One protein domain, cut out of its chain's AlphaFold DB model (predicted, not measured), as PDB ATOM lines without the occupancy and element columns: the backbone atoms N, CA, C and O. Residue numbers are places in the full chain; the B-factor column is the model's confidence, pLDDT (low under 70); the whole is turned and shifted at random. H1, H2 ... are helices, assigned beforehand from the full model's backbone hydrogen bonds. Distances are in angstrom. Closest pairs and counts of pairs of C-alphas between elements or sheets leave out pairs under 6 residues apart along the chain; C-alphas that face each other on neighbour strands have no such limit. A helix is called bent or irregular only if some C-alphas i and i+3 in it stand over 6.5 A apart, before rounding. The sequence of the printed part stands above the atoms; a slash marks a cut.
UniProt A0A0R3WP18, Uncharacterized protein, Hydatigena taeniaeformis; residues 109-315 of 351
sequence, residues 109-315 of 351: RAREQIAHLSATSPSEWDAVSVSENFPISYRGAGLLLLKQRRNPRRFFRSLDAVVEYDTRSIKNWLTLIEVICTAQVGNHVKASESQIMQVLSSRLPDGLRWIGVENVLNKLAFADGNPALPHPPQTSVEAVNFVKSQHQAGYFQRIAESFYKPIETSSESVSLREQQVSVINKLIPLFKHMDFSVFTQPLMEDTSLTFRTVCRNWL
ATOM      1  N   ARG A 109     -15.632   4.380  48.579       93.06
ATOM      2  CA  ARG A 109     -14.580   3.485  49.076       93.06
ATOM      3  C   ARG A 109     -13.934   4.004  50.356       93.06
ATOM      4  O   ARG A 109     -13.851   3.262  51.335       93.06
ATOM      5  N   ALA A 110     -13.541   5.277  50.395       95.56
ATOM      6  CA  ALA A 110     -12.940   5.863  51.594       95.56
ATOM      7  C   ALA A 110     -13.924   5.862  52.778       95.56
ATOM      8  O   ALA A 110     -13.560   5.587  53.920       95.56
ATOM      9  N   ARG A 111     -15.214   6.111  52.511       93.69
ATOM     10  CA  ARG A 111     -16.256   6.060  53.546       93.69
ATOM     11  C   ARG A 111     -16.520   4.655  54.060       93.69
ATOM     12  O   ARG A 111     -16.758   4.506  55.254       93.69
ATOM     13  N   GLU A 112     -16.502   3.656  53.188       91.81
ATOM     14  CA  GLU A 112     -16.593   2.253  53.589       91.81
ATOM     15  C   GLU A 112     -15.389   1.842  54.437       91.81
ATOM     16  O   GLU A 112     -15.560   1.153  55.438       91.81
ATOM     17  N   GLN A 113     -14.195   2.337  54.106       94.31
ATOM     18  CA  GLN A 113     -12.996   2.109  54.905       94.31
ATOM     19  C   GLN A 113     -13.101   2.727  56.304       94.31
ATOM     20  O   GLN A 113     -12.971   2.006  57.289       94.31
ATOM     21  N   ILE A 114     -13.425   4.022  56.419       94.69
ATOM     22  CA  ILE A 114     -13.652   4.685  57.721       94.69
ATOM     23  C   ILE A 114     -14.704   3.927  58.535       94.69
ATOM     24  O   ILE A 114     -14.608   3.773  59.756       94.69
ATOM     25  N   ALA A 115     -15.733   3.445  57.849       91.25
ATOM     26  CA  ALA A 115     -16.791   2.723  58.497       91.25
ATOM     27  C   ALA A 115     -16.369   1.346  59.008       91.25
ATOM     28  O   ALA A 115     -16.750   0.962  60.110       91.25
ATOM     29  N   HIS A 116     -15.565   0.625  58.235       90.88
ATOM     30  CA  HIS A 116     -14.976  -0.633  58.660       90.88
ATOM     31  C   HIS A 116     -14.104  -0.435  59.904       90.88
ATOM     32  O   HIS A 116     -14.347  -1.084  60.916       90.88
ATOM     33  N   LEU A 117     -13.189   0.536  59.858       93.44
ATOM     34  CA  LEU A 117     -12.273   0.872  60.952       93.44
ATOM     35  C   LEU A 117     -13.013   1.223  62.253       93.44
ATOM     36  O   LEU A 117     -12.731   0.685  63.321       93.44
ATOM     37  N   SER A 118     -14.030   2.080  62.157       92.06
ATOM     38  CA  SER A 118     -14.849   2.468  63.313       92.06
ATOM     39  C   SER A 118     -15.778   1.374  63.832       92.06
ATOM     40  O   SER A 118     -16.271   1.489  64.953       92.06
ATOM     41  N   ALA A 119     -16.041   0.330  63.042       88.88
ATOM     42  CA  ALA A 119     -16.798  -0.836  63.481       88.88
ATOM     43  C   ALA A 119     -15.902  -1.889  64.150       88.88
ATOM     44  O   ALA A 119     -16.351  -2.525  65.102       88.88
ATOM     45  N   THR A 120     -14.665  -2.071  63.674       89.50
ATOM     46  CA  THR A 120     -13.711  -3.047  64.223       89.50
ATOM     47  C   THR A 120     -13.044  -2.552  65.503       89.50
ATOM     48  O   THR A 120     -12.996  -3.301  66.474       89.50
ATOM     49  N   SER A 121     -12.623  -1.284  65.542       91.44
ATOM     50  CA  SER A 121     -11.959  -0.676  66.704       91.44
ATOM     51  C   SER A 121     -12.563   0.699  67.049       91.44
ATOM     52  O   SER A 121     -11.928   1.735  66.842       91.44
ATOM     53  N   PRO A 122     -13.792   0.765  67.606       88.44
ATOM     54  CA  PRO A 122     -14.490   2.034  67.851       88.44
ATOM     55  C   PRO A 122     -13.790   2.984  68.836       88.44
ATOM     56  O   PRO A 122     -14.064   4.182  68.808       88.44
ATOM     57  N   SER A 123     -12.954   2.451  69.735       89.81
ATOM     58  CA  SER A 123     -12.172   3.223  70.712       89.81
ATOM     59  C   SER A 123     -10.956   3.911  70.096       89.81
ATOM     60  O   SER A 123     -10.509   4.923  70.617       89.81
ATOM     61  N   GLU A 124     -10.423   3.353  69.010       93.38
ATOM     62  CA  GLU A 124      -9.261   3.872  68.283       93.38
ATOM     63  C   GLU A 124      -9.694   4.852  67.185       93.38
ATOM     64  O   GLU A 124      -9.068   5.888  66.967       93.38
ATOM     65  N   TRP A 125     -10.815   4.553  66.524       94.31
ATOM     66  CA  TRP A 125     -11.336   5.312  65.390       94.31
ATOM     67  C   TRP A 125     -12.448   6.271  65.803       94.31
ATOM     68  O   TRP A 125     -13.627   6.095  65.469       94.31
ATOM     69  N   ASP A 126     -12.051   7.310  66.529       94.38
ATOM     70  CA  ASP A 126     -12.900   8.457  66.817       94.38
ATOM     71  C   ASP A 126     -12.805   9.538  65.719       94.38
ATOM     72  O   ASP A 126     -12.213   9.350  64.652       94.38
ATOM     73  N   ALA A 127     -13.453  10.682  65.943       95.12
ATOM     74  CA  ALA A 127     -13.450  11.768  64.970       95.12
ATOM     75  C   ALA A 127     -12.058  12.395  64.767       95.12
ATOM     76  O   ALA A 127     -11.791  12.876  63.665       95.12
ATOM     77  N   VAL A 128     -11.191  12.378  65.791       95.81
ATOM     78  CA  VAL A 128      -9.816  12.891  65.709       95.81
ATOM     79  C   VAL A 128      -9.020  11.988  64.780       95.81
ATOM     80  O   VAL A 128      -8.633  12.440  63.701       95.81
ATOM     81  N   SER A 129      -8.918  10.699  65.117       96.25
ATOM     82  CA  SER A 129      -8.148   9.712  64.352       96.25
ATOM     83  C   SER A 129      -8.589   9.653  62.889       96.25
ATOM     84  O   SER A 129      -7.764   9.601  61.975       96.25
ATOM     85  N   VAL A 130      -9.900   9.717  62.626       96.81
ATOM     86  CA  VAL A 130     -10.426   9.743  61.252       96.81
ATOM     87  C   VAL A 130      -9.998  11.010  60.507       96.81
ATOM     88  O   VAL A 130      -9.579  10.924  59.356       96.81
ATOM     89  N   SER A 131     -10.092  12.186  61.131       96.00
ATOM     90  CA  SER A 131      -9.715  13.451  60.484       96.00
ATOM     91  C   SER A 131      -8.209  13.610  60.266       96.00
ATOM     92  O   SER A 131      -7.783  14.350  59.380       96.00
ATOM     93  N   GLU A 132      -7.385  12.908  61.041       95.69
ATOM     94  CA  GLU A 132      -5.934  12.861  60.850       95.69
ATOM     95  C   GLU A 132      -5.545  11.982  59.657       95.69
ATOM     96  O   GLU A 132      -4.647  12.343  58.899       95.69
ATOM     97  N   ASN A 133      -6.269  10.881  59.439       96.94
ATOM     98  CA  ASN A 133      -5.932   9.872  58.432       96.94
ATOM     99  C   ASN A 133      -6.645  10.037  57.081       96.94
ATOM    100  O   ASN A 133      -6.243   9.407  56.101       96.94
ATOM    101  N   PHE A 134      -7.697  10.856  57.012       97.31
ATOM    102  CA  PHE A 134      -8.510  11.066  55.811       97.31
ATOM    103  C   PHE A 134      -8.746  12.561  55.554       97.31
ATOM    104  O   PHE A 134      -8.769  13.353  56.497       97.31
ATOM    105  N   PRO A 135      -8.980  12.983  54.296       96.50
ATOM    106  CA  PRO A 135      -9.256  14.378  53.970       96.50
ATOM    107  C   PRO A 135     -10.717  14.719  54.292       96.50
ATOM    108  O   PRO A 135     -11.577  14.839  53.418       96.50
ATOM    109  N   ILE A 136     -11.002  14.829  55.586       96.00
ATOM    110  CA  ILE A 136     -12.292  15.197  56.164       96.00
ATOM    111  C   ILE A 136     -12.042  16.041  57.414       96.00
ATOM    112  O   ILE A 136     -11.113  15.775  58.171       96.00
ATOM    113  N   SER A 137     -12.868  17.061  57.643       94.00
ATOM    114  CA  SER A 137     -12.786  17.847  58.875       94.00
ATOM    115  C   SER A 137     -13.113  16.976  60.099       94.00
ATOM    116  O   SER A 137     -13.887  16.015  60.006       94.00
ATOM    117  N   TYR A 138     -12.606  17.350  61.276       93.19
ATOM    118  CA  TYR A 138     -12.981  16.719  62.550       93.19
ATOM    119  C   TYR A 138     -14.509  16.669  62.736       93.19
ATOM    120  O   TYR A 138     -15.103  15.646  63.093       93.19
ATOM    121  N   ARG A 139     -15.186  17.774  62.408       90.44
ATOM    122  CA  ARG A 139     -16.645  17.882  62.488       90.44
ATOM    123  C   ARG A 139     -17.346  16.943  61.504       90.44
ATOM    124  O   ARG A 139     -18.339  16.301  61.859       90.44
ATOM    125  N   GLY A 140     -16.846  16.872  60.275       92.19
ATOM    126  CA  GLY A 140     -17.325  15.988  59.222       92.19
ATOM    127  C   GLY A 140     -17.179  14.520  59.616       92.19
ATOM    128  O   GLY A 140     -18.140  13.760  59.476       92.19
ATOM    129  N   ALA A 141     -16.031  14.149  60.191       94.81
ATOM    130  CA  ALA A 141     -15.765  12.820  60.730       94.81
ATOM    131  C   ALA A 141     -16.760  12.461  61.842       94.81
ATOM    132  O   ALA A 141     -17.437  11.435  61.758       94.81
ATOM    133  N   GLY A 142     -16.965  13.349  62.821       92.88
ATOM    134  CA  GLY A 142     -17.956  13.142  63.879       92.88
ATOM    135  C   GLY A 142     -19.378  12.932  63.340       92.88
ATOM    136  O   GLY A 142     -20.093  12.024  63.769       92.88
ATOM    137  N   LEU A 143     -19.793  13.716  62.337       90.31
ATOM    138  CA  LEU A 143     -21.100  13.549  61.687       90.31
ATOM    139  C   LEU A 143     -21.209  12.246  60.888       90.31
ATOM    140  O   LEU A 143     -22.294  11.655  60.841       90.31
ATOM    141  N   LEU A 144     -20.129  11.819  60.234       91.00
ATOM    142  CA  LEU A 144     -20.061  10.562  59.495       91.00
ATOM    143  C   LEU A 144     -20.221   9.373  60.451       91.00
ATOM    144  O   LEU A 144     -21.141   8.572  60.267       91.00
ATOM    145  N   LEU A 145     -19.411   9.327  61.511       91.56
ATOM    146  CA  LEU A 145     -19.437   8.283  62.534       91.56
ATOM    147  C   LEU A 145     -20.790   8.229  63.250       91.56
ATOM    148  O   LEU A 145     -21.357   7.154  63.447       91.56
ATOM    149  N   LEU A 146     -21.383   9.381  63.570       89.00
ATOM    150  CA  LEU A 146     -22.710   9.426  64.180       89.00
ATOM    151  C   LEU A 146     -23.791   8.837  63.262       89.00
ATOM    152  O   LEU A 146     -24.652   8.076  63.713       89.00
ATOM    153  N   LYS A 147     -23.772   9.192  61.970       85.88
ATOM    154  CA  LYS A 147     -24.720   8.642  60.985       85.88
ATOM    155  C   LYS A 147     -24.571   7.131  60.862       85.88
ATOM    156  O   LYS A 147     -25.583   6.450  60.708       85.88
ATOM    157  N   GLN A 148     -23.343   6.636  60.942       83.56
ATOM    158  CA  GLN A 148     -23.043   5.216  60.890       83.56
ATOM    159  C   GLN A 148     -23.512   4.486  62.151       83.56
ATOM    160  O   GLN A 148     -24.221   3.497  62.028       83.56
ATOM    161  N   ARG A 149     -23.235   5.002  63.354       84.25
ATOM    162  CA  ARG A 149     -23.734   4.413  64.613       84.25
ATOM    163  C   ARG A 149     -25.260   4.324  64.642       84.25
ATOM    164  O   ARG A 149     -25.816   3.316  65.058       84.25
ATOM    165  N   ARG A 150     -25.952   5.358  64.150       83.94
ATOM    166  CA  ARG A 150     -27.426   5.371  64.065       83.94
ATOM    167  C   ARG A 150     -27.983   4.412  63.018       83.94
ATOM    168  O   ARG A 150     -29.143   4.022  63.112       83.94
ATOM    169  N   ASN A 151     -27.214   4.099  61.980       77.25
ATOM    170  CA  ASN A 151     -27.653   3.199  60.924       77.25
ATOM    171  C   ASN A 151     -26.447   2.463  60.317       77.25
ATOM    172  O   ASN A 151     -25.970   2.843  59.243       77.25
ATOM    173  N   PRO A 152     -25.969   1.397  60.982       66.94
ATOM    174  CA  PRO A 152     -24.753   0.690  60.584       66.94
ATOM    175  C   PRO A 152     -24.917  -0.063  59.261       66.94
ATOM    176  O   PRO A 152     -23.937  -0.479  58.668       66.94
ATOM    177  N   ARG A 153     -26.150  -0.205  58.754       62.47
ATOM    178  CA  ARG A 153     -26.459  -0.802  57.443       62.47
ATOM    179  C   ARG A 153     -26.798   0.253  56.381       62.47
ATOM    180  O   ARG A 153     -27.488  -0.043  55.399       62.47
ATOM    181  N   ARG A 154     -26.402   1.514  56.591       65.75
ATOM    182  CA  ARG A 154     -26.624   2.632  55.653       65.75
ATOM    183  C   ARG A 154     -25.419   2.877  54.750       65.75
ATOM    184  O   ARG A 154     -25.026   4.023  54.535       65.75
ATOM    185  N   PHE A 155     -24.847   1.806  54.227       67.44
ATOM    186  CA  PHE A 155     -23.894   1.904  53.132       67.44
ATOM    187  C   PHE A 155     -24.621   1.906  51.786       67.44
ATOM    188  O   PHE A 155     -25.857   1.874  51.748       67.44
ATOM    189  N   PHE A 156     -23.878   2.031  50.692       67.69
ATOM    190  CA  PHE A 156     -24.451   2.180  49.362       67.69
ATOM    191  C   PHE A 156     -25.117   0.868  48.935       67.69
ATOM    192  O   PHE A 156     -24.476  -0.104  48.568       67.69
ATOM    193  N   ARG A 157     -26.450   0.837  49.020       71.88
ATOM    194  CA  ARG A 157     -27.253  -0.379  48.793       71.88
ATOM    195  C   ARG A 157     -27.431  -0.742  47.317       71.88
ATOM    196  O   ARG A 157     -28.102  -1.727  47.012       71.88
ATOM    197  N   SER A 158     -26.908   0.086  46.420       80.69
ATOM    198  CA  SER A 158     -26.959  -0.096  44.974       80.69
ATOM    199  C   SER A 158     -25.746   0.551  44.319       80.69
ATOM    200  O   SER A 158     -25.211   1.540  44.830       80.69
ATOM    201  N   LEU A 159     -25.362   0.017  43.158       83.75
ATOM    202  CA  LEU A 159     -24.325   0.602  42.314       83.75
ATOM    203  C   LEU A 159     -24.674   2.042  41.919       83.75
ATOM    204  O   LEU A 159     -23.831   2.918  42.035       83.75
ATOM    205  N   ASP A 160     -25.932   2.325  41.577       84.25
ATOM    206  CA  ASP A 160     -26.380   3.685  41.246       84.25
ATOM    207  C   ASP A 160     -26.116   4.688  42.372       84.25
ATOM    208  O   ASP A 160     -25.765   5.836  42.114       84.25
ATOM    209  N   ALA A 161     -26.276   4.274  43.634       84.81
ATOM    210  CA  ALA A 161     -26.015   5.149  44.770       84.81
ATOM    211  C   ALA A 161     -24.512   5.400  44.957       84.81
ATOM    212  O   ALA A 161     -24.140   6.502  45.363       84.81
ATOM    213  N   VAL A 162     -23.671   4.401  44.661       88.69
ATOM    214  CA  VAL A 162     -22.209   4.557  44.592       88.69
ATOM    215  C   VAL A 162     -21.849   5.541  43.484       88.69
ATOM    216  O   VAL A 162     -21.171   6.527  43.755       88.69
ATOM    217  N   VAL A 163     -22.365   5.321  42.272       88.75
ATOM    218  CA  VAL A 163     -22.111   6.163  41.098       88.75
ATOM    219  C   VAL A 163     -22.539   7.602  41.372       88.75
ATOM    220  O   VAL A 163     -21.726   8.510  41.250       88.75
ATOM    221  N   GLU A 164     -23.770   7.836  41.829       88.75
ATOM    222  CA  GLU A 164     -24.266   9.186  42.124       88.75
ATOM    223  C   GLU A 164     -23.410   9.898  43.185       88.75
ATOM    224  O   GLU A 164     -23.191  11.112  43.121       88.75
ATOM    225  N   TYR A 165     -22.931   9.153  44.179       90.62
ATOM    226  CA  TYR A 165     -22.098   9.697  45.238       90.62
ATOM    227  C   TYR A 165     -20.689  10.043  44.748       90.62
ATOM    228  O   TYR A 165     -20.244  11.173  44.955       90.62
ATOM    229  N   ASP A 166     -20.022   9.119  44.060       92.81
ATOM    230  CA  ASP A 166     -18.662   9.319  43.561       92.81
ATOM    231  C   ASP A 166     -18.614  10.369  42.450       92.81
ATOM    232  O   ASP A 166     -17.673  11.158  42.412       92.81
ATOM    233  N   THR A 167     -19.672  10.508  41.644       91.31
ATOM    234  CA  THR A 167     -19.831  11.634  40.708       91.31
ATOM    235  C   THR A 167     -19.737  12.970  41.437       91.31
ATOM    236  O   THR A 167     -19.064  13.889  40.971       91.31
ATOM    237  N   ARG A 168     -20.395  13.103  42.598       92.12
ATOM    238  CA  ARG A 168     -20.342  14.343  43.387       92.12
ATOM    239  C   ARG A 168     -18.950  14.579  43.965       92.12
ATOM    240  O   ARG A 168     -18.478  15.712  43.923       92.12
ATOM    241  N   SER A 169     -18.285  13.536  44.457       94.06
ATOM    242  CA  SER A 169     -16.913  13.647  44.968       94.06
ATOM    243  C   SER A 169     -15.929  14.057  43.868       94.06
ATOM    244  O   SER A 169     -15.178  15.007  44.065       94.06
ATOM    245  N   ILE A 170     -16.008  13.449  42.679       93.75
ATOM    246  CA  ILE A 170     -15.179  13.812  41.517       93.75
ATOM    247  C   ILE A 170     -15.447  15.257  41.075       93.75
ATOM    248  O   ILE A 170     -14.503  16.006  40.832       93.75
ATOM    249  N   LYS A 171     -16.711  15.702  41.027       92.56
ATOM    250  CA  LYS A 171     -17.043  17.109  40.725       92.56
ATOM    251  C   LYS A 171     -16.406  18.074  41.734       92.56
ATOM    252  O   LYS A 171     -15.848  19.098  41.337       92.56
ATOM    253  N   ASN A 172     -16.425  17.730  43.023       94.75
ATOM    254  CA  ASN A 172     -15.768  18.527  44.060       94.75
ATOM    255  C   ASN A 172     -14.238  18.535  43.904       94.75
ATOM    256  O   ASN A 172     -13.617  19.577  44.102       94.75
ATOM    257  N   TRP A 173     -13.629  17.411  43.511       95.44
ATOM    258  CA  TRP A 173     -12.193  17.329  43.216       95.44
ATOM    259  C   TRP A 173     -11.799  18.213  42.044       95.44
ATOM    260  O   TRP A 173     -10.849  18.979  42.147       95.44
ATOM    261  N   LEU A 174     -12.553  18.161  40.951       93.50
ATOM    262  CA  LEU A 174     -12.288  18.992  39.782       93.50
ATOM    263  C   LEU A 174     -12.466  20.479  40.093       93.50
ATOM    264  O   LEU A 174     -11.649  21.276  39.655       93.50
ATOM    265  N   THR A 175     -13.451  20.840  40.920       93.94
ATOM    266  CA  THR A 175     -13.616  22.221  41.411       93.94
ATOM    267  C   THR A 175     -12.399  22.678  42.222       93.94
ATOM    268  O   THR A 175     -11.944  23.812  42.088       93.94
ATOM    269  N   LEU A 176     -11.851  21.797  43.068       94.25
ATOM    270  CA  LEU A 176     -10.637  22.088  43.826       94.25
ATOM    271  C   LEU A 176      -9.448  22.338  42.894       94.25
ATOM    272  O   LEU A 176      -8.763  23.350  43.027       94.25
ATOM    273  N   ILE A 177      -9.235  21.434  41.941       93.56
ATOM    274  CA  ILE A 177      -8.141  21.519  40.973       93.56
ATOM    275  C   ILE A 177      -8.286  22.779  40.117       93.56
ATOM    276  O   ILE A 177      -7.315  23.507  39.954       93.56
ATOM    277  N   GLU A 178      -9.489  23.093  39.638       93.06
ATOM    278  CA  GLU A 178      -9.771  24.306  38.865       93.06
ATOM    279  C   GLU A 178      -9.343  25.572  39.615       93.06
ATOM    280  O   GLU A 178      -8.647  26.427  39.063       93.06
ATOM    281  N   VAL A 179      -9.714  25.684  40.893       92.81
ATOM    282  CA  VAL A 179      -9.352  26.835  41.729       92.81
ATOM    283  C   VAL A 179      -7.834  26.937  41.924       92.81
ATOM    284  O   VAL A 179      -7.292  28.043  41.890       92.81
ATOM    285  N   ILE A 180      -7.135  25.810  42.085       91.56
ATOM    286  CA  ILE A 180      -5.669  25.786  42.197       91.56
ATOM    287  C   ILE A 180      -5.028  26.212  40.872       91.56
ATOM    288  O   ILE A 180      -4.224  27.143  40.852       91.56
ATOM    289  N   CYS A 181      -5.420  25.585  39.762       90.88
ATOM    290  CA  CYS A 181      -4.864  25.848  38.438       90.88
ATOM    291  C   CYS A 181      -5.087  27.298  38.006       90.88
ATOM    292  O   CYS A 181      -4.151  27.967  37.581       90.88
ATOM    293  N   THR A 182      -6.303  27.827  38.164       89.19
ATOM    294  CA  THR A 182      -6.611  29.223  37.809       89.19
ATOM    295  C   THR A 182      -5.815  30.225  38.644       89.19
ATOM    296  O   THR A 182      -5.406  31.265  38.128       89.19
ATOM    297  N   ALA A 183      -5.536  29.922  39.916       88.50
ATOM    298  CA  ALA A 183      -4.669  30.757  40.742       88.50
ATOM    299  C   ALA A 183      -3.192  30.677  40.322       88.50
ATOM    300  O   ALA A 183      -2.508  31.700  40.337       88.50
ATOM    301  N   GLN A 184      -2.709  29.497  39.923       87.69
ATOM    302  CA  GLN A 184      -1.342  29.307  39.429       87.69
ATOM    303  C   GLN A 184      -1.113  30.029  38.093       87.69
ATOM    304  O   GLN A 184      -0.118  30.738  37.954       87.69
ATOM    305  N   VAL A 185      -2.058  29.911  37.153       85.50
ATOM    306  CA  VAL A 185      -1.988  30.543  35.825       85.50
ATOM    307  C   VAL A 185      -2.176  32.062  35.913       85.50
ATOM    308  O   VAL A 185      -1.409  32.808  35.317       85.50
ATOM    309  N   GLY A 186      -3.171  32.540  36.671       77.06
ATOM    310  CA  GLY A 186      -3.550  33.958  36.674       77.06
ATOM    311  C   GLY A 186      -2.698  34.877  37.557       77.06
ATOM    312  O   GLY A 186      -2.593  36.063  37.266       77.06
ATOM    313  N   ASN A 187      -2.103  34.363  38.640       67.00
ATOM    314  CA  ASN A 187      -1.396  35.193  39.627       67.00
ATOM    315  C   ASN A 187       0.113  34.888  39.736       67.00
ATOM    316  O   ASN A 187       0.760  35.433  40.630       67.00
ATOM    317  N   HIS A 188       0.666  33.979  38.919       62.00
ATOM    318  CA  HIS A 188       2.034  33.444  39.067       62.00
ATOM    319  C   HIS A 188       2.380  33.041  40.514       62.00
ATOM    320  O   HIS A 188       3.504  33.214  40.991       62.00
ATOM    321  N   VAL A 189       1.390  32.529  41.249       55.22
ATOM    322  CA  VAL A 189       1.582  32.052  42.618       55.22
ATOM    323  C   VAL A 189       2.551  30.876  42.558       55.22
ATOM    324  O   VAL A 189       2.246  29.849  41.949       55.22
ATOM    325  N   LYS A 190       3.731  31.017  43.185       58.28
ATOM    326  CA  LYS A 190       4.601  29.865  43.464       58.28
ATOM    327  C   LYS A 190       3.761  28.828  44.208       58.28
ATOM    328  O   LYS A 190       2.961  29.191  45.059       58.28
ATOM    329  N   ALA A 191       3.954  27.548  43.908       66.88
ATOM    330  CA  ALA A 191       3.227  26.429  44.511       66.88
ATOM    331  C   ALA A 191       3.569  26.215  46.006       66.88
ATOM    332  O   ALA A 191       3.893  25.110  46.426       66.88
ATOM    333  N   SER A 192       3.561  27.275  46.819       80.81
ATOM    334  CA  SER A 192       3.707  27.176  48.264       80.81
ATOM    335  C   SER A 192       2.374  26.772  48.886       80.81
ATOM    336  O   SER A 192       1.307  27.265  48.510       80.81
ATOM    337  N   GLU A 193       2.442  25.870  49.858       84.56
ATOM    338  CA  GLU A 193       1.271  25.313  50.535       84.56
ATOM    339  C   GLU A 193       0.386  26.409  51.153       84.56
ATOM    340  O   GLU A 193      -0.829  26.400  50.980       84.56
ATOM    341  N   SER A 194       0.989  27.421  51.787       86.38
ATOM    342  CA  SER A 194       0.263  28.526  52.427       86.38
ATOM    343  C   SER A 194      -0.562  29.359  51.440       86.38
ATOM    344  O   SER A 194      -1.696  29.734  51.744       86.38
ATOM    345  N   GLN A 195      -0.034  29.617  50.242       87.19
ATOM    346  CA  GLN A 195      -0.752  30.358  49.205       87.19
ATOM    347  C   GLN A 195      -1.899  29.528  48.625       87.19
ATOM    348  O   GLN A 195      -2.996  30.055  48.435       87.19
ATOM    349  N   ILE A 196      -1.682  28.225  48.408       87.69
ATOM    350  CA  ILE A 196      -2.741  27.297  47.985       87.69
ATOM    351  C   ILE A 196      -3.868  27.293  49.026       87.69
ATOM    352  O   ILE A 196      -5.034  27.459  48.682       87.69
ATOM    353  N   MET A 197      -3.530  27.206  50.309       89.00
ATOM    354  CA  MET A 197      -4.496  27.228  51.409       89.00
ATOM    355  C   MET A 197      -5.322  28.520  51.470       89.00
ATOM    356  O   MET A 197      -6.551  28.484  51.611       89.00
ATOM    357  N   GLN A 198      -4.680  29.675  51.294       89.00
ATOM    358  CA  GLN A 198      -5.372  30.966  51.240       89.00
ATOM    359  C   GLN A 198      -6.316  31.064  50.030       89.00
ATOM    360  O   GLN A 198      -7.436  31.576  50.130       89.00
ATOM    361  N   VAL A 199      -5.887  30.555  48.876       91.25
ATOM    362  CA  VAL A 199      -6.714  30.497  47.668       91.25
ATOM    363  C   VAL A 199      -7.926  29.595  47.894       91.25
ATOM    364  O   VAL A 199      -9.049  30.004  47.606       91.25
ATOM    365  N   LEU A 200      -7.735  28.404  48.462       91.69
ATOM    366  CA  LEU A 200      -8.821  27.455  48.698       91.69
ATOM    367  C   LEU A 200      -9.836  27.974  49.724       91.69
ATOM    368  O   LEU A 200     -11.040  27.871  49.501       91.69
ATOM    369  N   SER A 201      -9.384  28.592  50.816       89.94
ATOM    370  CA  SER A 201     -10.287  29.147  51.838       89.94
ATOM    371  C   SER A 201     -11.125  30.330  51.339       89.94
ATOM    372  O   SER A 201     -12.227  30.545  51.844       89.94
ATOM    373  N   SER A 202     -10.647  31.077  50.337       89.38
ATOM    374  CA  SER A 202     -11.333  32.268  49.814       89.38
ATOM    375  C   SER A 202     -12.137  32.019  48.535       89.38
ATOM    376  O   SER A 202     -13.236  32.557  48.390       89.38
ATOM    377  N   ARG A 203     -11.617  31.206  47.607       91.50
ATOM    378  CA  ARG A 203     -12.172  31.044  46.253       91.50
ATOM    379  C   ARG A 203     -13.019  29.790  46.060       91.50
ATOM    380  O   ARG A 203     -13.808  29.758  45.120       91.50
ATOM    381  N   LEU A 204     -12.903  28.776  46.925       92.94
ATOM    382  CA  LEU A 204     -13.781  27.608  46.830       92.94
ATOM    383  C   LEU A 204     -15.245  27.984  47.106       92.94
ATOM    384  O   LEU A 204     -15.516  28.924  47.867       92.94
ATOM    385  N   PRO A 205     -16.200  27.201  46.568       92.81
ATOM    386  CA  PRO A 205     -17.578  27.246  47.020       92.81
ATOM    387  C   PRO A 205     -17.664  27.050  48.530       92.81
ATOM    388  O   PRO A 205     -16.950  26.235  49.111       92.81
ATOM    389  N   ASP A 206     -18.598  27.762  49.141       89.00
ATOM    390  CA  ASP A 206     -18.920  27.774  50.568       89.00
ATOM    391  C   ASP A 206     -18.784  26.418  51.288       89.00
ATOM    392  O   ASP A 206     -18.138  26.325  52.329       89.00
ATOM    393  N   GLY A 207     -19.340  25.346  50.717       90.12
ATOM    394  CA  GLY A 207     -19.295  24.009  51.312       90.12
ATOM    395  C   GLY A 207     -17.945  23.283  51.205       90.12
ATOM    396  O   GLY A 207     -17.770  22.268  51.869       90.12
ATOM    397  N   LEU A 208     -16.993  23.764  50.403       93.56
ATOM    398  CA  LEU A 208     -15.648  23.190  50.237       93.56
ATOM    399  C   LEU A 208     -14.546  24.033  50.896       93.56
ATOM    400  O   LEU A 208     -13.442  23.534  51.086       93.56
ATOM    401  N   ARG A 209     -14.829  25.282  51.299       91.94
ATOM    402  CA  ARG A 209     -13.832  26.196  51.896       91.94
ATOM    403  C   ARG A 209     -13.123  25.637  53.126       91.94
ATOM    404  O   ARG A 209     -11.981  26.011  53.375       91.94
ATOM    405  N   TRP A 210     -13.762  24.725  53.861       91.94
ATOM    406  CA  TRP A 210     -13.158  24.043  55.008       91.94
ATOM    407  C   TRP A 210     -11.839  23.340  54.650       91.94
ATOM    408  O   TRP A 210     -10.955  23.270  55.493       91.94
ATOM    409  N   ILE A 211     -11.658  22.899  53.398       92.88
ATOM    410  CA  ILE A 211     -10.418  22.266  52.921       92.88
ATOM    411  C   ILE A 211      -9.220  23.208  53.093       92.88
ATOM    412  O   ILE A 211      -8.168  22.794  53.576       92.88
ATOM    413  N   GLY A 212      -9.408  24.485  52.741       89.06
ATOM    414  CA  GLY A 212      -8.405  25.538  52.893       89.06
ATOM    415  C   GLY A 212      -8.312  26.120  54.306       89.06
ATOM    416  O   GLY A 212      -7.475  26.980  54.544       89.06
ATOM    417  N   VAL A 213      -9.164  25.700  55.243       88.06
ATOM    418  CA  VAL A 213      -9.119  26.145  56.650       88.06
ATOM    419  C   VAL A 213      -8.463  25.083  57.535       88.06
ATOM    420  O   VAL A 213      -7.646  25.411  58.383       88.06
ATOM    421  N   GLU A 214      -8.780  23.810  57.301       87.56
ATOM    422  CA  GLU A 214      -8.376  22.663  58.132       87.56
ATOM    423  C   GLU A 214      -7.046  22.015  57.693       87.56
ATOM    424  O   GLU A 214      -6.668  20.966  58.203       87.56
ATOM    425  N   ASN A 215      -6.360  22.597  56.705       86.50
ATOM    426  CA  ASN A 215      -5.136  22.081  56.078       86.50
ATOM    427  C   ASN A 215      -5.123  20.572  55.812       86.50
ATOM    428  O   ASN A 215      -4.345  19.813  56.386       86.50
ATOM    429  N   VAL A 216      -5.999  20.133  54.908       90.50
ATOM    430  CA  VAL A 216      -6.102  18.715  54.530       90.50
ATOM    431  C   VAL A 216      -5.397  18.383  53.213       90.50
ATOM    432  O   VAL A 216      -5.632  17.308  52.666       90.50
ATOM    433  N   LEU A 217      -4.546  19.277  52.689       90.38
ATOM    434  CA  LEU A 217      -3.886  19.115  51.384       90.38
ATOM    435  C   LEU A 217      -3.084  17.815  51.291       90.38
ATOM    436  O   LEU A 217      -3.292  17.021  50.378       90.38
ATOM    437  N   ASN A 218      -2.243  17.550  52.288       90.62
ATOM    438  CA  ASN A 218      -1.450  16.324  52.384       90.62
ATOM    439  C   ASN A 218      -2.304  15.045  52.497       90.62
ATOM    440  O   ASN A 218      -1.832  13.957  52.174       90.62
ATOM    441  N   LYS A 219      -3.567  15.164  52.924       94.56
ATOM    442  CA  LYS A 219      -4.509  14.045  53.051       94.56
ATOM    443  C   LYS A 219      -5.335  13.826  51.787       94.56
ATOM    444  O   LYS A 219      -6.005  12.801  51.696       94.56
ATOM    445  N   LEU A 220      -5.321  14.740  50.809       95.06
ATOM    446  CA  LEU A 220      -6.108  14.603  49.573       95.06
ATOM    447  C   LEU A 220      -5.758  13.326  48.796       95.06
ATOM    448  O   LEU A 220      -6.627  12.741  48.154       95.06
ATOM    449  N   ALA A 221      -4.522  12.840  48.928       95.25
ATOM    450  CA  ALA A 221      -4.090  11.549  48.394       95.25
ATOM    451  C   ALA A 221      -4.916  10.358  48.921       95.25
ATOM    452  O   ALA A 221      -4.991   9.323  48.265       95.25
ATOM    453  N   PHE A 222      -5.556  10.504  50.085       97.25
ATOM    454  CA  PHE A 222      -6.382   9.481  50.732       97.25
ATOM    455  C   PHE A 222      -7.885   9.705  50.511       97.25
ATOM    456  O   PHE A 222      -8.714   9.108  51.199       97.25
ATOM    457  N   ALA A 223      -8.269  10.563  49.560       96.69
ATOM    458  CA  ALA A 223      -9.673  10.853  49.270       96.69
ATOM    459  C   ALA A 223     -10.446   9.640  48.710       96.69
ATOM    460  O   ALA A 223     -11.667   9.586  48.869       96.69
ATOM    461  N   ASP A 224      -9.748   8.656  48.123       96.69
ATOM    462  CA  ASP A 224     -10.310   7.346  47.740       96.69
ATOM    463  C   ASP A 224     -10.072   6.229  48.780       96.69
ATOM    464  O   ASP A 224     -10.474   5.081  48.602       96.69
ATOM    465  N   GLY A 225      -9.452   6.560  49.910       96.12
ATOM    466  CA  GLY A 225      -9.053   5.607  50.936       96.12
ATOM    467  C   GLY A 225      -7.566   5.698  51.245       96.12
ATOM    468  O   GLY A 225      -6.755   6.089  50.405       96.12
ATOM    469  N   ASN A 226      -7.207   5.345  52.473       96.44
ATOM    470  CA  ASN A 226      -5.828   5.332  52.927       96.44
ATOM    471  C   ASN A 226      -5.253   3.913  52.758       96.44
ATOM    472  O   ASN A 226      -5.686   3.005  53.467       96.44
ATOM    473  N   PRO A 227      -4.280   3.694  51.856       93.75
ATOM    474  CA  PRO A 227      -3.749   2.359  51.585       93.75
ATOM    475  C   PRO A 227      -2.959   1.764  52.759       93.75
ATOM    476  O   PRO A 227      -2.728   0.559  52.776       93.75
ATOM    477  N   ALA A 228      -2.546   2.580  53.735       95.00
ATOM    478  CA  ALA A 228      -1.862   2.109  54.937       95.00
ATOM    479  C   ALA A 228      -2.819   1.497  55.976       95.00
ATOM    480  O   ALA A 228      -2.365   0.932  56.969       95.00
ATOM    481  N   LEU A 229      -4.134   1.614  55.769       95.56
ATOM    482  CA  LEU A 229      -5.158   1.143  56.695       95.56
ATOM    483  C   LEU A 229      -5.951  -0.019  56.084       95.56
ATOM    484  O   LEU A 229      -6.147  -0.062  54.867       95.56
ATOM    485  N   PRO A 230      -6.472  -0.951  56.902       93.75
ATOM    486  CA  PRO A 230      -7.229  -2.080  56.385       93.75
ATOM    487  C   PRO A 230      -8.515  -1.615  55.692       93.75
ATOM    488  O   PRO A 230      -9.253  -0.762  56.189       93.75
ATOM    489  N   HIS A 231      -8.782  -2.195  54.524       90.62
ATOM    490  CA  HIS A 231     -10.057  -2.067  53.828       90.62
ATOM    491  C   HIS A 231     -11.023  -3.170  54.281       90.62
ATOM    492  O   HIS A 231     -10.573  -4.237  54.706       90.62
ATOM    493  N   PRO A 232     -12.346  -2.947  54.182       88.00
ATOM    494  CA  PRO A 232     -13.302  -4.016  54.423       88.00
ATOM    495  C   PRO A 232     -13.062  -5.188  53.454       88.00
ATOM    496  O   PRO A 232     -12.718  -4.955  52.295       88.00
ATOM    497  N   PRO A 233     -13.287  -6.439  53.896       84.25
ATOM    498  CA  PRO A 233     -13.061  -7.629  53.069       84.25
ATOM    499  C   PRO A 233     -14.034  -7.744  51.886       84.25
ATOM    500  O   PRO A 233     -13.752  -8.460  50.935       84.25
ATOM    501  N   GLN A 234     -15.175  -7.059  51.958       82.50
ATOM    502  CA  GLN A 234     -16.180  -6.976  50.901       82.50
ATOM    503  C   GLN A 234     -16.755  -5.560  50.861       82.50
ATOM    504  O   GLN A 234     -16.898  -4.916  51.910       82.50
ATOM    505  N   THR A 235     -17.113  -5.080  49.671       82.50
ATOM    506  CA  THR A 235     -17.771  -3.773  49.525       82.50
ATOM    507  C   THR A 235     -19.202  -3.820  50.048       82.50
ATOM    508  O   THR A 235     -19.815  -4.882  50.201       82.50
ATOM    509  N   SER A 236     -19.790  -2.656  50.326       72.62
ATOM    510  CA  SER A 236     -21.178  -2.641  50.799       72.62
ATOM    511  C   SER A 236     -22.189  -3.138  49.765       72.62
ATOM    512  O   SER A 236     -23.207  -3.726  50.137       72.62
ATOM    513  N   VAL A 237     -21.891  -2.947  48.479       78.00
ATOM    514  CA  VAL A 237     -22.697  -3.464  47.369       78.00
ATOM    515  C   VAL A 237     -22.640  -4.991  47.348       78.00
ATOM    516  O   VAL A 237     -23.689  -5.631  47.283       78.00
ATOM    517  N   GLU A 238     -21.448  -5.578  47.483       82.06
ATOM    518  CA  GLU A 238     -21.261  -7.033  47.579       82.06
ATOM    519  C   GLU A 238     -21.991  -7.619  48.785       82.06
ATOM    520  O   GLU A 238     -22.768  -8.560  48.633       82.06
ATOM    521  N   ALA A 239     -21.830  -7.015  49.965       76.31
ATOM    522  CA  ALA A 239     -22.503  -7.465  51.178       76.31
ATOM    523  C   ALA A 239     -24.035  -7.431  51.030       76.31
ATOM    524  O   ALA A 239     -24.734  -8.345  51.471       76.31
ATOM    525  N   VAL A 240     -24.582  -6.394  50.387       74.31
ATOM    526  CA  VAL A 240     -26.023  -6.298  50.116       74.31
ATOM    527  C   VAL A 240     -26.468  -7.332  49.088       74.31
ATOM    528  O   VAL A 240     -27.522  -7.938  49.274       74.31
ATOM    529  N   ASN A 241     -25.694  -7.554  48.027       77.88
ATOM    530  CA  ASN A 241     -26.012  -8.550  47.006       77.88
ATOM    531  C   ASN A 241     -25.968  -9.974  47.570       77.88
ATOM    532  O   ASN A 241     -26.847 -10.773  47.260       77.88
ATOM    533  N   PHE A 242     -25.025 -10.260  48.465       76.38
ATOM    534  CA  PHE A 242     -24.957 -11.519  49.200       76.38
ATOM    535  C   PHE A 242     -26.172 -11.722  50.116       76.38
ATOM    536  O   PHE A 242     -26.808 -12.770  50.100       76.38
ATOM    537  N   VAL A 243     -26.564 -10.701  50.885       75.31
ATOM    538  CA  VAL A 243     -27.775 -10.795  51.719       75.31
ATOM    539  C   VAL A 243     -29.025 -10.971  50.853       75.31
ATOM    540  O   VAL A 243     -29.910 -11.741  51.210       75.31
ATOM    541  N   LYS A 244     -29.103 -10.288  49.705       74.88
ATOM    542  CA  LYS A 244     -30.207 -10.444  48.748       74.88
ATOM    543  C   LYS A 244     -30.263 -11.845  48.145       74.88
ATOM    544  O   LYS A 244     -31.362 -12.359  47.996       74.88
ATOM    545  N   SER A 245     -29.126 -12.459  47.813       76.62
ATOM    546  CA  SER A 245     -29.108 -13.805  47.223       76.62
ATOM    547  C   SER A 245     -29.571 -14.883  48.204       76.62
ATOM    548  O   SER A 245     -30.151 -15.882  47.790       76.62
ATOM    549  N   GLN A 246     -29.379 -14.660  49.505       78.56
ATOM    550  CA  GLN A 246     -29.890 -15.536  50.563       78.56
ATOM    551  C   GLN A 246     -31.331 -15.214  50.986       78.56
ATOM    552  O   GLN A 246     -31.967 -16.002  51.689       78.56
ATOM    553  N   HIS A 247     -31.854 -14.050  50.598       78.69
ATOM    554  CA  HIS A 247     -33.155 -13.574  51.042       78.69
ATOM    555  C   HIS A 247     -34.295 -14.242  50.273       78.69
ATOM    556  O   HIS A 247     -34.394 -14.138  49.052       78.69
ATOM    557  N   GLN A 248     -35.224 -14.857  51.001       76.38
ATOM    558  CA  GLN A 248     -36.481 -15.322  50.427       76.38
ATOM    559  C   GLN A 248     -37.533 -14.213  50.509       76.38
ATOM    560  O   GLN A 248     -37.916 -13.779  51.597       76.38
ATOM    561  N   ALA A 249     -38.033 -13.764  49.354       77.12
ATOM    562  CA  ALA A 249     -39.066 -12.735  49.291       77.12
ATOM    563  C   ALA A 249     -40.331 -13.179  50.047       77.12
ATOM    564  O   ALA A 249     -40.994 -14.153  49.668       77.12
ATOM    565  N   GLY A 250     -40.674 -12.449  51.111       81.50
ATOM    566  CA  GLY A 250     -41.913 -12.639  51.868       81.50
ATOM    567  C   GLY A 250     -43.150 -12.172  51.092       81.50
ATOM    568  O   GLY A 250     -43.039 -11.486  50.077       81.50
ATOM    569  N   TYR A 251     -44.344 -12.501  51.590       80.56
ATOM    570  CA  TYR A 251     -45.622 -12.227  50.911       80.56
ATOM    571  C   TYR A 251     -45.784 -10.761  50.466       80.56
ATOM    572  O   TYR A 251     -46.058 -10.490  49.300       80.56
ATOM    573  N   PHE A 252     -45.517  -9.805  51.361       78.88
ATOM    574  CA  PHE A 252     -45.608  -8.376  51.042       78.88
ATOM    575  C   PHE A 252     -44.576  -7.904  50.020       78.88
ATOM    576  O   PHE A 252     -44.877  -7.017  49.228       78.88
ATOM    577  N   GLN A 253     -43.374  -8.482  50.021       76.75
ATOM    578  CA  GLN A 253     -42.357  -8.137  49.035       76.75
ATOM    579  C   GLN A 253     -42.754  -8.633  47.648       76.75
ATOM    580  O   GLN A 253     -42.648  -7.870  46.700       76.75
ATOM    581  N   ARG A 254     -43.295  -9.852  47.541       78.12
ATOM    582  CA  ARG A 254     -43.817 -10.379  46.270       78.12
ATOM    583  C   ARG A 254     -44.939  -9.502  45.717       78.12
ATOM    584  O   ARG A 254     -44.979  -9.228  44.523       78.12
ATOM    585  N   ILE A 255     -45.824  -9.018  46.593       79.31
ATOM    586  CA  ILE A 255     -46.856  -8.050  46.209       79.31
ATOM    587  C   ILE A 255     -46.209  -6.739  45.750       79.31
ATOM    588  O   ILE A 255     -46.536  -6.248  44.677       79.31
ATOM    589  N   ALA A 256     -45.274  -6.173  46.512       77.75
ATOM    590  CA  ALA A 256     -44.601  -4.930  46.136       77.75
ATOM    591  C   ALA A 256     -43.860  -5.042  44.791       77.75
ATOM    592  O   ALA A 256     -43.971  -4.138  43.968       77.75
ATOM    593  N   GLU A 257     -43.176  -6.158  44.537       75.38
ATOM    594  CA  GLU A 257     -42.457  -6.440  43.289       75.38
ATOM    595  C   GLU A 257     -43.400  -6.560  42.083       75.38
ATOM    596  O   GLU A 257     -43.013  -6.219  40.966       75.38
ATOM    597  N   SER A 258     -44.659  -6.963  42.305       73.50
ATOM    598  CA  SER A 258     -45.690  -6.986  41.257       73.50
ATOM    599  C   SER A 258     -46.116  -5.583  40.800       73.50
ATOM    600  O   SER A 258     -46.470  -5.396  39.639       73.50
ATOM    601  N   PHE A 259     -46.021  -4.582  41.686       73.81
ATOM    602  CA  PHE A 259     -46.315  -3.178  41.379       73.81
ATOM    603  C   PHE A 259     -45.073  -2.365  40.997       73.81
ATOM    604  O   PHE A 259     -45.188  -1.347  40.315       73.81
ATOM    605  N   TYR A 260     -43.893  -2.782  41.450       60.47
ATOM    606  CA  TYR A 260     -42.635  -2.096  41.199       60.47
ATOM    607  C   TYR A 260     -41.499  -3.111  41.105       60.47
ATOM    608  O   TYR A 260     -41.029  -3.625  42.122       60.47
ATOM    609  N   LYS A 261     -41.024  -3.382  39.887       57.91
ATOM    610  CA  LYS A 261     -39.812  -4.188  39.715       57.91
ATOM    611  C   LYS A 261     -38.638  -3.472  40.397       57.91
ATOM    612  O   LYS A 261     -38.483  -2.263  40.198       57.91
ATOM    613  N   PRO A 262     -37.815  -4.172  41.198       55.41
ATOM    614  CA  PRO A 262     -36.570  -3.608  41.694       55.41
ATOM    615  C   PRO A 262     -35.764  -3.081  40.506       55.41
ATOM    616  O   PRO A 262     -35.672  -3.761  39.488       55.41
ATOM    617  N   ILE A 263     -35.210  -1.875  40.628       57.62
ATOM    618  CA  ILE A 263     -34.303  -1.319  39.621       57.62
ATOM    619  C   ILE A 263     -33.099  -2.266  39.558       57.62
ATOM    620  O   ILE A 263     -32.270  -2.280  40.472       57.62
ATOM    621  N   GLU A 264     -33.056  -3.116  38.534       58.78
ATOM    622  CA  GLU A 264     -31.850  -3.853  38.177       58.78
ATOM    623  C   GLU A 264     -30.759  -2.829  37.868       58.78
ATOM    624  O   GLU A 264     -31.021  -1.777  37.280       58.78
ATOM    625  N   THR A 265     -29.538  -3.102  38.320       62.56
ATOM    626  CA  THR A 265     -28.384  -2.261  38.003       62.56
ATOM    627  C   THR A 265     -28.256  -2.148  36.492       62.56
ATOM    628  O   THR A 265     -28.010  -3.151  35.823       62.56
ATOM    629  N   SER A 266     -28.454  -0.941  35.963       66.81
ATOM    630  CA  SER A 266     -28.405  -0.704  34.524       66.81
ATOM    631  C   SER A 266     -26.994  -0.970  33.981       66.81
ATOM    632  O   SER A 266     -26.001  -0.742  34.678       66.81
ATOM    633  N   SER A 267     -26.886  -1.438  32.734       74.38
ATOM    634  CA  SER A 267     -25.594  -1.567  32.038       74.38
ATOM    635  C   SER A 267     -24.842  -0.231  31.979       74.38
ATOM    636  O   SER A 267     -23.615  -0.196  32.070       74.38
ATOM    637  N   GLU A 268     -25.583   0.876  31.917       78.44
ATOM    638  CA  GLU A 268     -25.071   2.242  31.996       78.44
ATOM    639  C   GLU A 268     -24.366   2.513  33.335       78.44
ATOM    640  O   GLU A 268     -23.254   3.034  33.350       78.44
ATOM    641  N   SER A 269     -24.939   2.083  34.463       79.94
ATOM    642  CA  SER A 269     -24.333   2.246  35.792       79.94
ATOM    643  C   SER A 269     -23.001   1.504  35.934       79.94
ATOM    644  O   SER A 269     -22.109   1.978  36.637       79.94
ATOM    645  N   VAL A 270     -22.852   0.349  35.275       83.44
ATOM    646  CA  VAL A 270     -21.591  -0.411  35.252       83.44
ATOM    647  C   VAL A 270     -20.532   0.341  34.450       83.44
ATOM    648  O   VAL A 270     -19.451   0.603  34.972       83.44
ATOM    649  N   SER A 271     -20.871   0.779  33.235       84.56
ATOM    650  CA  SER A 271     -19.954   1.548  32.384       84.56
ATOM    651  C   SER A 271     -19.531   2.872  33.038       84.56
ATOM    652  O   SER A 271     -18.342   3.197  33.095       84.56
ATOM    653  N   LEU A 272     -20.480   3.603  33.633       86.19
ATOM    654  CA  LEU A 272     -20.192   4.817  34.398       86.19
ATOM    655  C   LEU A 272     -19.279   4.529  35.588       86.19
ATOM    656  O   LEU A 272     -18.384   5.325  35.884       86.19
ATOM    657  N   ARG A 273     -19.467   3.396  36.275       88.88
ATOM    658  CA  ARG A 273     -18.598   3.023  37.390       88.88
ATOM    659  C   ARG A 273     -17.164   2.775  36.929       88.88
ATOM    660  O   ARG A 273     -16.240   3.271  37.571       88.88
ATOM    661  N   GLU A 274     -16.967   2.040  35.841       88.12
ATOM    662  CA  GLU A 274     -15.638   1.795  35.265       88.12
ATOM    663  C   GLU A 274     -14.949   3.108  34.882       88.12
ATOM    664  O   GLU A 274     -13.782   3.334  35.221       88.12
ATOM    665  N   GLN A 275     -15.699   4.025  34.263       87.62
ATOM    666  CA  GLN A 275     -15.195   5.352  33.942       87.62
ATOM    667  C   GLN A 275     -14.789   6.128  35.202       87.62
ATOM    668  O   GLN A 275     -13.700   6.703  35.241       87.62
ATOM    669  N   GLN A 276     -15.625   6.140  36.244       90.75
ATOM    670  CA  GLN A 276     -15.302   6.805  37.508       90.75
ATOM    671  C   GLN A 276     -14.026   6.251  38.131       90.75
ATOM    672  O   GLN A 276     -13.184   7.032  38.561       90.75
ATOM    673  N   VAL A 277     -13.856   4.927  38.155       91.44
ATOM    674  CA  VAL A 277     -12.636   4.289  38.671       91.44
ATOM    675  C   VAL A 277     -11.417   4.731  37.859       91.44
ATOM    676  O   VAL A 277     -10.396   5.095  38.440       91.44
ATOM    677  N   SER A 278     -11.530   4.789  36.528       91.25
ATOM    678  CA  SER A 278     -10.464   5.311  35.662       91.25
ATOM    679  C   SER A 278     -10.106   6.765  35.993       91.25
ATOM    680  O   SER A 278      -8.929   7.104  36.109       91.25
ATOM    681  N   VAL A 279     -11.105   7.628  36.198       91.69
ATOM    682  CA  VAL A 279     -10.900   9.042  36.553       91.69
ATOM    683  C   VAL A 279     -10.286   9.183  37.947       91.69
ATOM    684  O   VAL A 279      -9.331   9.938  38.113       91.69
ATOM    685  N   ILE A 280     -10.773   8.432  38.937       93.44
ATOM    686  CA  ILE A 280     -10.228   8.419  40.302       93.44
ATOM    687  C   ILE A 280      -8.745   8.033  40.274       93.44
ATOM    688  O   ILE A 280      -7.917   8.748  40.841       93.44
ATOM    689  N   ASN A 281      -8.391   6.977  39.536       92.94
ATOM    690  CA  ASN A 281      -7.008   6.519  39.389       92.94
ATOM    691  C   ASN A 281      -6.091   7.558  38.729       92.94
ATOM    692  O   ASN A 281      -4.889   7.547  38.981       92.94
ATOM    693  N   LYS A 282      -6.634   8.466  37.909       92.12
ATOM    694  CA  LYS A 282      -5.874   9.584  37.335       92.12
ATOM    695  C   LYS A 282      -5.748  10.766  38.294       92.12
ATOM    696  O   LYS A 282      -4.706  11.407  38.312       92.12
ATOM    697  N   LEU A 283      -6.783  11.068  39.083       93.25
ATOM    698  CA  LEU A 283      -6.819  12.244  39.963       93.25
ATOM    699  C   LEU A 283      -6.043  12.049  41.274       93.25
ATOM    700  O   LEU A 283      -5.378  12.978  41.727       93.25
ATOM    701  N   ILE A 284      -6.085  10.856  41.875       94.94
ATOM    702  CA  ILE A 284      -5.398  10.581  43.149       94.94
ATOM    703  C   ILE A 284      -3.876  10.821  43.072       94.94
ATOM    704  O   ILE A 284      -3.345  11.474  43.975       94.94
ATOM    705  N   PRO A 285      -3.150  10.387  42.020       94.25
ATOM    706  CA  PRO A 285      -1.734  10.717  41.860       94.25
ATOM    707  C   PRO A 285      -1.456  12.223  41.806       94.25
ATOM    708  O   PRO A 285      -0.478  12.674  42.401       94.25
ATOM    709  N   LEU A 286      -2.326  13.012  41.165       93.56
ATOM    710  CA  LEU A 286      -2.168  14.470  41.109       93.56
ATOM    711  C   LEU A 286      -2.271  15.084  42.507       93.56
ATOM    712  O   LEU A 286      -1.455  15.924  42.865       93.56
ATOM    713  N   PHE A 287      -3.208  14.612  43.339       93.69
ATOM    714  CA  PHE A 287      -3.282  15.026  44.744       93.69
ATOM    715  C   PHE A 287      -2.082  14.570  45.569       93.69
ATOM    716  O   PHE A 287      -1.604  15.322  46.412       93.69
ATOM    717  N   LYS A 288      -1.569  13.363  45.322       91.75
ATOM    718  CA  LYS A 288      -0.387  12.841  46.018       91.75
ATOM    719  C   LYS A 288       0.855  13.694  45.767       91.75
ATOM    720  O   LYS A 288       1.640  13.903  46.687       91.75
ATOM    721  N   HIS A 289       1.035  14.155  44.536       90.25
ATOM    722  CA  HIS A 289       2.205  14.937  44.138       90.25
ATOM    723  C   HIS A 289       1.962  16.449  44.166       90.25
ATOM    724  O   HIS A 289       2.910  17.209  43.996       90.25
ATOM    725  N   MET A 290       0.715  16.878  44.395       88.81
ATOM    726  CA  MET A 290       0.269  18.267  44.245       88.81
ATOM    727  C   MET A 290       0.718  18.884  42.910       88.81
ATOM    728  O   MET A 290       1.006  20.077  42.823       88.81
ATOM    729  N   ASP A 291       0.770  18.053  41.869       89.69
ATOM    730  CA  ASP A 291       1.204  18.423  40.529       89.69
ATOM    731  C   ASP A 291      -0.006  18.447  39.597       89.69
ATOM    732  O   ASP A 291      -0.630  17.422  39.318       89.69
ATOM    733  N   PHE A 292      -0.339  19.647  39.127       90.75
ATOM    734  CA  PHE A 292      -1.436  19.897  38.199       90.75
ATOM    735  C   PHE A 292      -0.936  20.434  36.852       90.75
ATOM    736  O   PHE A 292      -1.708  21.046  36.115       90.75
ATOM    737  N   SER A 293       0.337  20.189  36.512       89.06
ATOM    738  CA  SER A 293       0.965  20.564  35.236       89.06
ATOM    739  C   SER A 293       0.158  20.127  34.014       89.06
ATOM    740  O   SER A 293       0.006  20.904  33.075       89.06
ATOM    741  N   VAL A 294      -0.464  18.943  34.077       89.88
ATOM    742  CA  VAL A 294      -1.376  18.416  33.042       89.88
ATOM    743  C   VAL A 294      -2.541  19.362  32.712       89.88
ATOM    744  O   VAL A 294      -3.096  19.301  31.619       89.88
ATOM    745  N   PHE A 295      -2.913  20.242  33.644       90.38
ATOM    746  CA  PHE A 295      -3.933  21.266  33.445       90.38
ATOM    747  C   PHE A 295      -3.328  22.655  33.257       90.38
ATOM    748  O   PHE A 295      -3.818  23.415  32.429       90.38
ATOM    749  N   THR A 296      -2.289  23.016  34.012       89.19
ATOM    750  CA  THR A 296      -1.735  24.373  33.961       89.19
ATOM    751  C   THR A 296      -0.915  24.645  32.709       89.19
ATOM    752  O   THR A 296      -1.013  25.753  32.198       89.19
ATOM    753  N   GLN A 297      -0.164  23.675  32.172       89.12
ATOM    754  CA  GLN A 297       0.615  23.868  30.940       89.12
ATOM    755  C   GLN A 297      -0.282  24.234  29.746       89.12
ATOM    756  O   GLN A 297      -0.081  25.319  29.199       89.12
ATOM    757  N   PRO A 298      -1.345  23.464  29.412       89.38
ATOM    758  CA  PRO A 298      -2.253  23.848  28.329       89.38
ATOM    759  C   PRO A 298      -2.900  25.222  28.536       89.38
ATOM    760  O   PRO A 298      -3.048  25.985  27.588       89.38
ATOM    761  N   LEU A 299      -3.272  25.556  29.778       88.50
ATOM    762  CA  LEU A 299      -3.904  26.841  30.106       88.50
ATOM    763  C   LEU A 299      -2.939  28.035  30.025       88.50
ATOM    764  O   LEU A 299      -3.393  29.162  29.847       88.50
ATOM    765  N   MET A 300      -1.632  27.814  30.191       86.44
ATOM    766  CA  MET A 300      -0.609  28.849  30.000       86.44
ATOM    767  C   MET A 300      -0.259  29.039  28.521       86.44
ATOM    768  O   MET A 300       0.024  30.160  28.109       86.44
ATOM    769  N   GLU A 301      -0.259  27.956  27.743       88.38
ATOM    770  CA  GLU A 301       0.083  27.968  26.316       88.38
ATOM    771  C   GLU A 301      -1.037  28.562  25.451       88.38
ATOM    772  O   GLU A 301      -0.756  29.309  24.515       88.38
ATOM    773  N   ASP A 302      -2.302  28.277  25.778       87.19
ATOM    774  CA  ASP A 302      -3.460  28.770  25.035       87.19
ATOM    775  C   ASP A 302      -4.479  29.450  25.961       87.19
ATOM    776  O   ASP A 302      -5.300  28.817  26.628       87.19
ATOM    777  N   THR A 303      -4.458  30.784  25.941       81.50
ATOM    778  CA  THR A 303      -5.369  31.641  26.723       81.50
ATOM    779  C   THR A 303      -6.849  31.512  26.341       81.50
ATOM    780  O   THR A 303      -7.709  31.986  27.085       81.50
ATOM    781  N   SER A 304      -7.172  30.879  25.207       86.12
ATOM    782  CA  SER A 304      -8.554  30.591  24.813       86.12
ATOM    783  C   SER A 304      -9.115  29.333  25.489       86.12
ATOM    784  O   SER A 304     -10.337  29.151  25.547       86.12
ATOM    785  N   LEU A 305      -8.250  28.472  26.043       88.31
ATOM    786  CA  LEU A 305      -8.671  27.277  26.763       88.31
ATOM    787  C   LEU A 305      -9.217  27.626  28.147       88.31
ATOM    788  O   LEU A 305      -8.679  28.437  28.896       88.31
ATOM    789  N   THR A 306     -10.286  26.930  28.525       87.94
ATOM    790  CA  THR A 306     -10.803  26.943  29.896       87.94
ATOM    791  C   THR A 306     -10.472  25.626  30.579       87.94
ATOM    792  O   THR A 306     -10.339  24.595  29.912       87.94
ATOM    793  N   PHE A 307     -10.407  25.618  31.914       88.00
ATOM    794  CA  PHE A 307     -10.203  24.382  32.674       88.00
ATOM    795  C   PHE A 307     -11.217  23.300  32.278       88.00
ATOM    796  O   PHE A 307     -10.850  22.144  32.074       88.00
ATOM    797  N   ARG A 308     -12.483  23.693  32.078       85.88
ATOM    798  CA  ARG A 308     -13.561  22.808  31.620       85.88
ATOM    799  C   ARG A 308     -13.277  22.188  30.252       85.88
ATOM    800  O   ARG A 308     -13.603  21.024  30.040       85.88
ATOM    801  N   THR A 309     -12.673  22.942  29.333       86.25
ATOM    802  CA  THR A 309     -12.278  22.430  28.013       86.25
ATOM    803  C   THR A 309     -11.181  21.375  28.151       86.25
ATOM    804  O   THR A 309     -11.299  20.304  27.560       86.25
ATOM    805  N   VAL A 310     -10.169  21.629  28.989       85.75
ATOM    806  CA  VAL A 310      -9.039  20.708  29.214       85.75
ATOM    807  C   VAL A 310      -9.491  19.416  29.904       85.75
ATOM    808  O   VAL A 310      -9.101  18.320  29.504       85.75
ATOM    809  N   CYS A 311     -10.365  19.507  30.910       84.38
ATOM    810  CA  CYS A 311     -10.843  18.333  31.645       84.38
ATOM    811  C   CYS A 311     -12.064  17.639  31.013       84.38
ATOM    812  O   CYS A 311     -12.537  16.638  31.554       84.38
ATOM    813  N   ARG A 312     -12.558  18.092  29.849       79.88
ATOM    814  CA  ARG A 312     -13.756  17.539  29.184       79.88
ATOM    815  C   ARG A 312     -13.687  16.022  28.985       79.88
ATOM    816  O   ARG A 312     -14.654  15.322  29.266       79.88
ATOM    817  N   ASN A 313     -12.527  15.509  28.581       70.25
ATOM    818  CA  ASN A 313     -12.317  14.076  28.329       70.25
ATOM    819  C   ASN A 313     -12.296  13.228  29.615       70.25
ATOM    820  O   ASN A 313     -12.330  12.002  29.560       70.25
ATOM    821  N   TRP A 314     -12.228  13.874  30.780       72.56
ATOM    822  CA  TRP A 314     -12.266  13.247  32.102       72.56
ATOM    823  C   TRP A 314     -13.674  13.344  32.716       72.56
ATOM    824  O   TRP A 314     -13.949  12.735  33.744       72.56
ATOM    825  N   LEU A 315     -14.561  14.108  32.071       59.62
ATOM    826  CA  LEU A 315     -15.833  14.598  32.586       59.62
ATOM    827  C   LEU A 315     -17.069  14.001  31.894       59.62
ATOM    828  O   LEU A 315     -18.151  14.546  32.097       59.62
TER     829      LEU A 315
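This is residues 109 to 315 of the 351 residues of an uncharacterized protein of Hydatigena taeniaeformis (UniProt A0A0R3WP18). The long helix H4 is the spine of an elongated domain, with the second long helix, H10, beside it at a slant; H5 packs on one side of the later half of H4 and H11 on the opposite side. H1, H2 and H3 make a small cluster set off from H4 and H10, and at one end of the domain residues 242 to 248 of H8 and its link and residues 250 to 256, mostly H9, stick out as an arm. The printed part has 207 residues with twelve named helices, H1 to H12 in order, and no named strand; the class is all helix. It is only just compact, close to loose, with a radius of gyration of the C-alphas of 20.0 A, and spans 67 by 42 by 28 A.

H4, residues 159 to 187, is 41.6 A long and begins at C-alpha 159, (-24.325, 0.602, 42.314). H10, residues 267 to 289, is 34.5 A long and ends at C-alpha 289, (2.205, 14.937, 44.138). H1 is residues 109 to 120, from C-alpha 109 at (-14.580, 3.485, 49.076), H2 127 to 133, and H3 138 to 150, 18.4 A long. H5 is residues 193 to 203, H6 209 to 212, H7 217 to 222, H8 236 to 246, H9 251 to 259, H11 293 to 301 and H12 307 to 310. H7 is only just irregular, with C-alphas 218 and 221 6.8 A apart.

H4 is the hub, touching four helices. With residues 159 to 170 alone it touches H10, closest at the C-alphas of Val 163 and Arg 273, 6.0 A, the same way at 36 degrees, a tilt only just steep. Residues 176 to 183 of H4 touch H5, closest at the C-alphas of Ile 180 and Ile 196, 6.7 A. Residues 181 to 185 touch H11, closest at the C-alphas of Cys 181 and Thr 296, 5.7 A. H12 only just touches H4, with 3 pairs of C-alphas within 8 A, the closest Glu 178 and Phe 307, 6.2 A. H6 touches H5, closest at the C-alphas of Ser 201 and Gly 212, 4.2 A. H7 touches H10, closest at the C-alphas of Ala 221 and Lys 288, 4.6 A. H2 touches H3 at a steep tilt of 63 degrees, opposite ways, closest at the C-alphas of Ala 127 and Gly 142, 4.8 A. H1 only just touches H3, with 3 pairs within 8 A, the closest C-alphas Ala 115 and Gln 148, 7.1 A. H8 is close to but not clearly touching H4, and H9 touches no helix. Every O i to N i+4 pair is within hydrogen-bond range in H1, H2, H3, H4, H5, H8 and H9; H10 has 17 of 19, H11 4 of 5 and H7 0 of 2, beside 2 of 3 O i to N i+3 pairs, while H6 and H12 are too short for an i+4 pair.

The C-alphas of His 188 and Tyr 251, the two farthest apart, are 67.1 A apart. The printed part has no cut. The link from H7 to H8, residues 223 to 235, is long. The mean pLDDT of the printed part is 86.0, and 18 residues are under 70: 152 to 156, 187 to 191, 260 to 266 and 315.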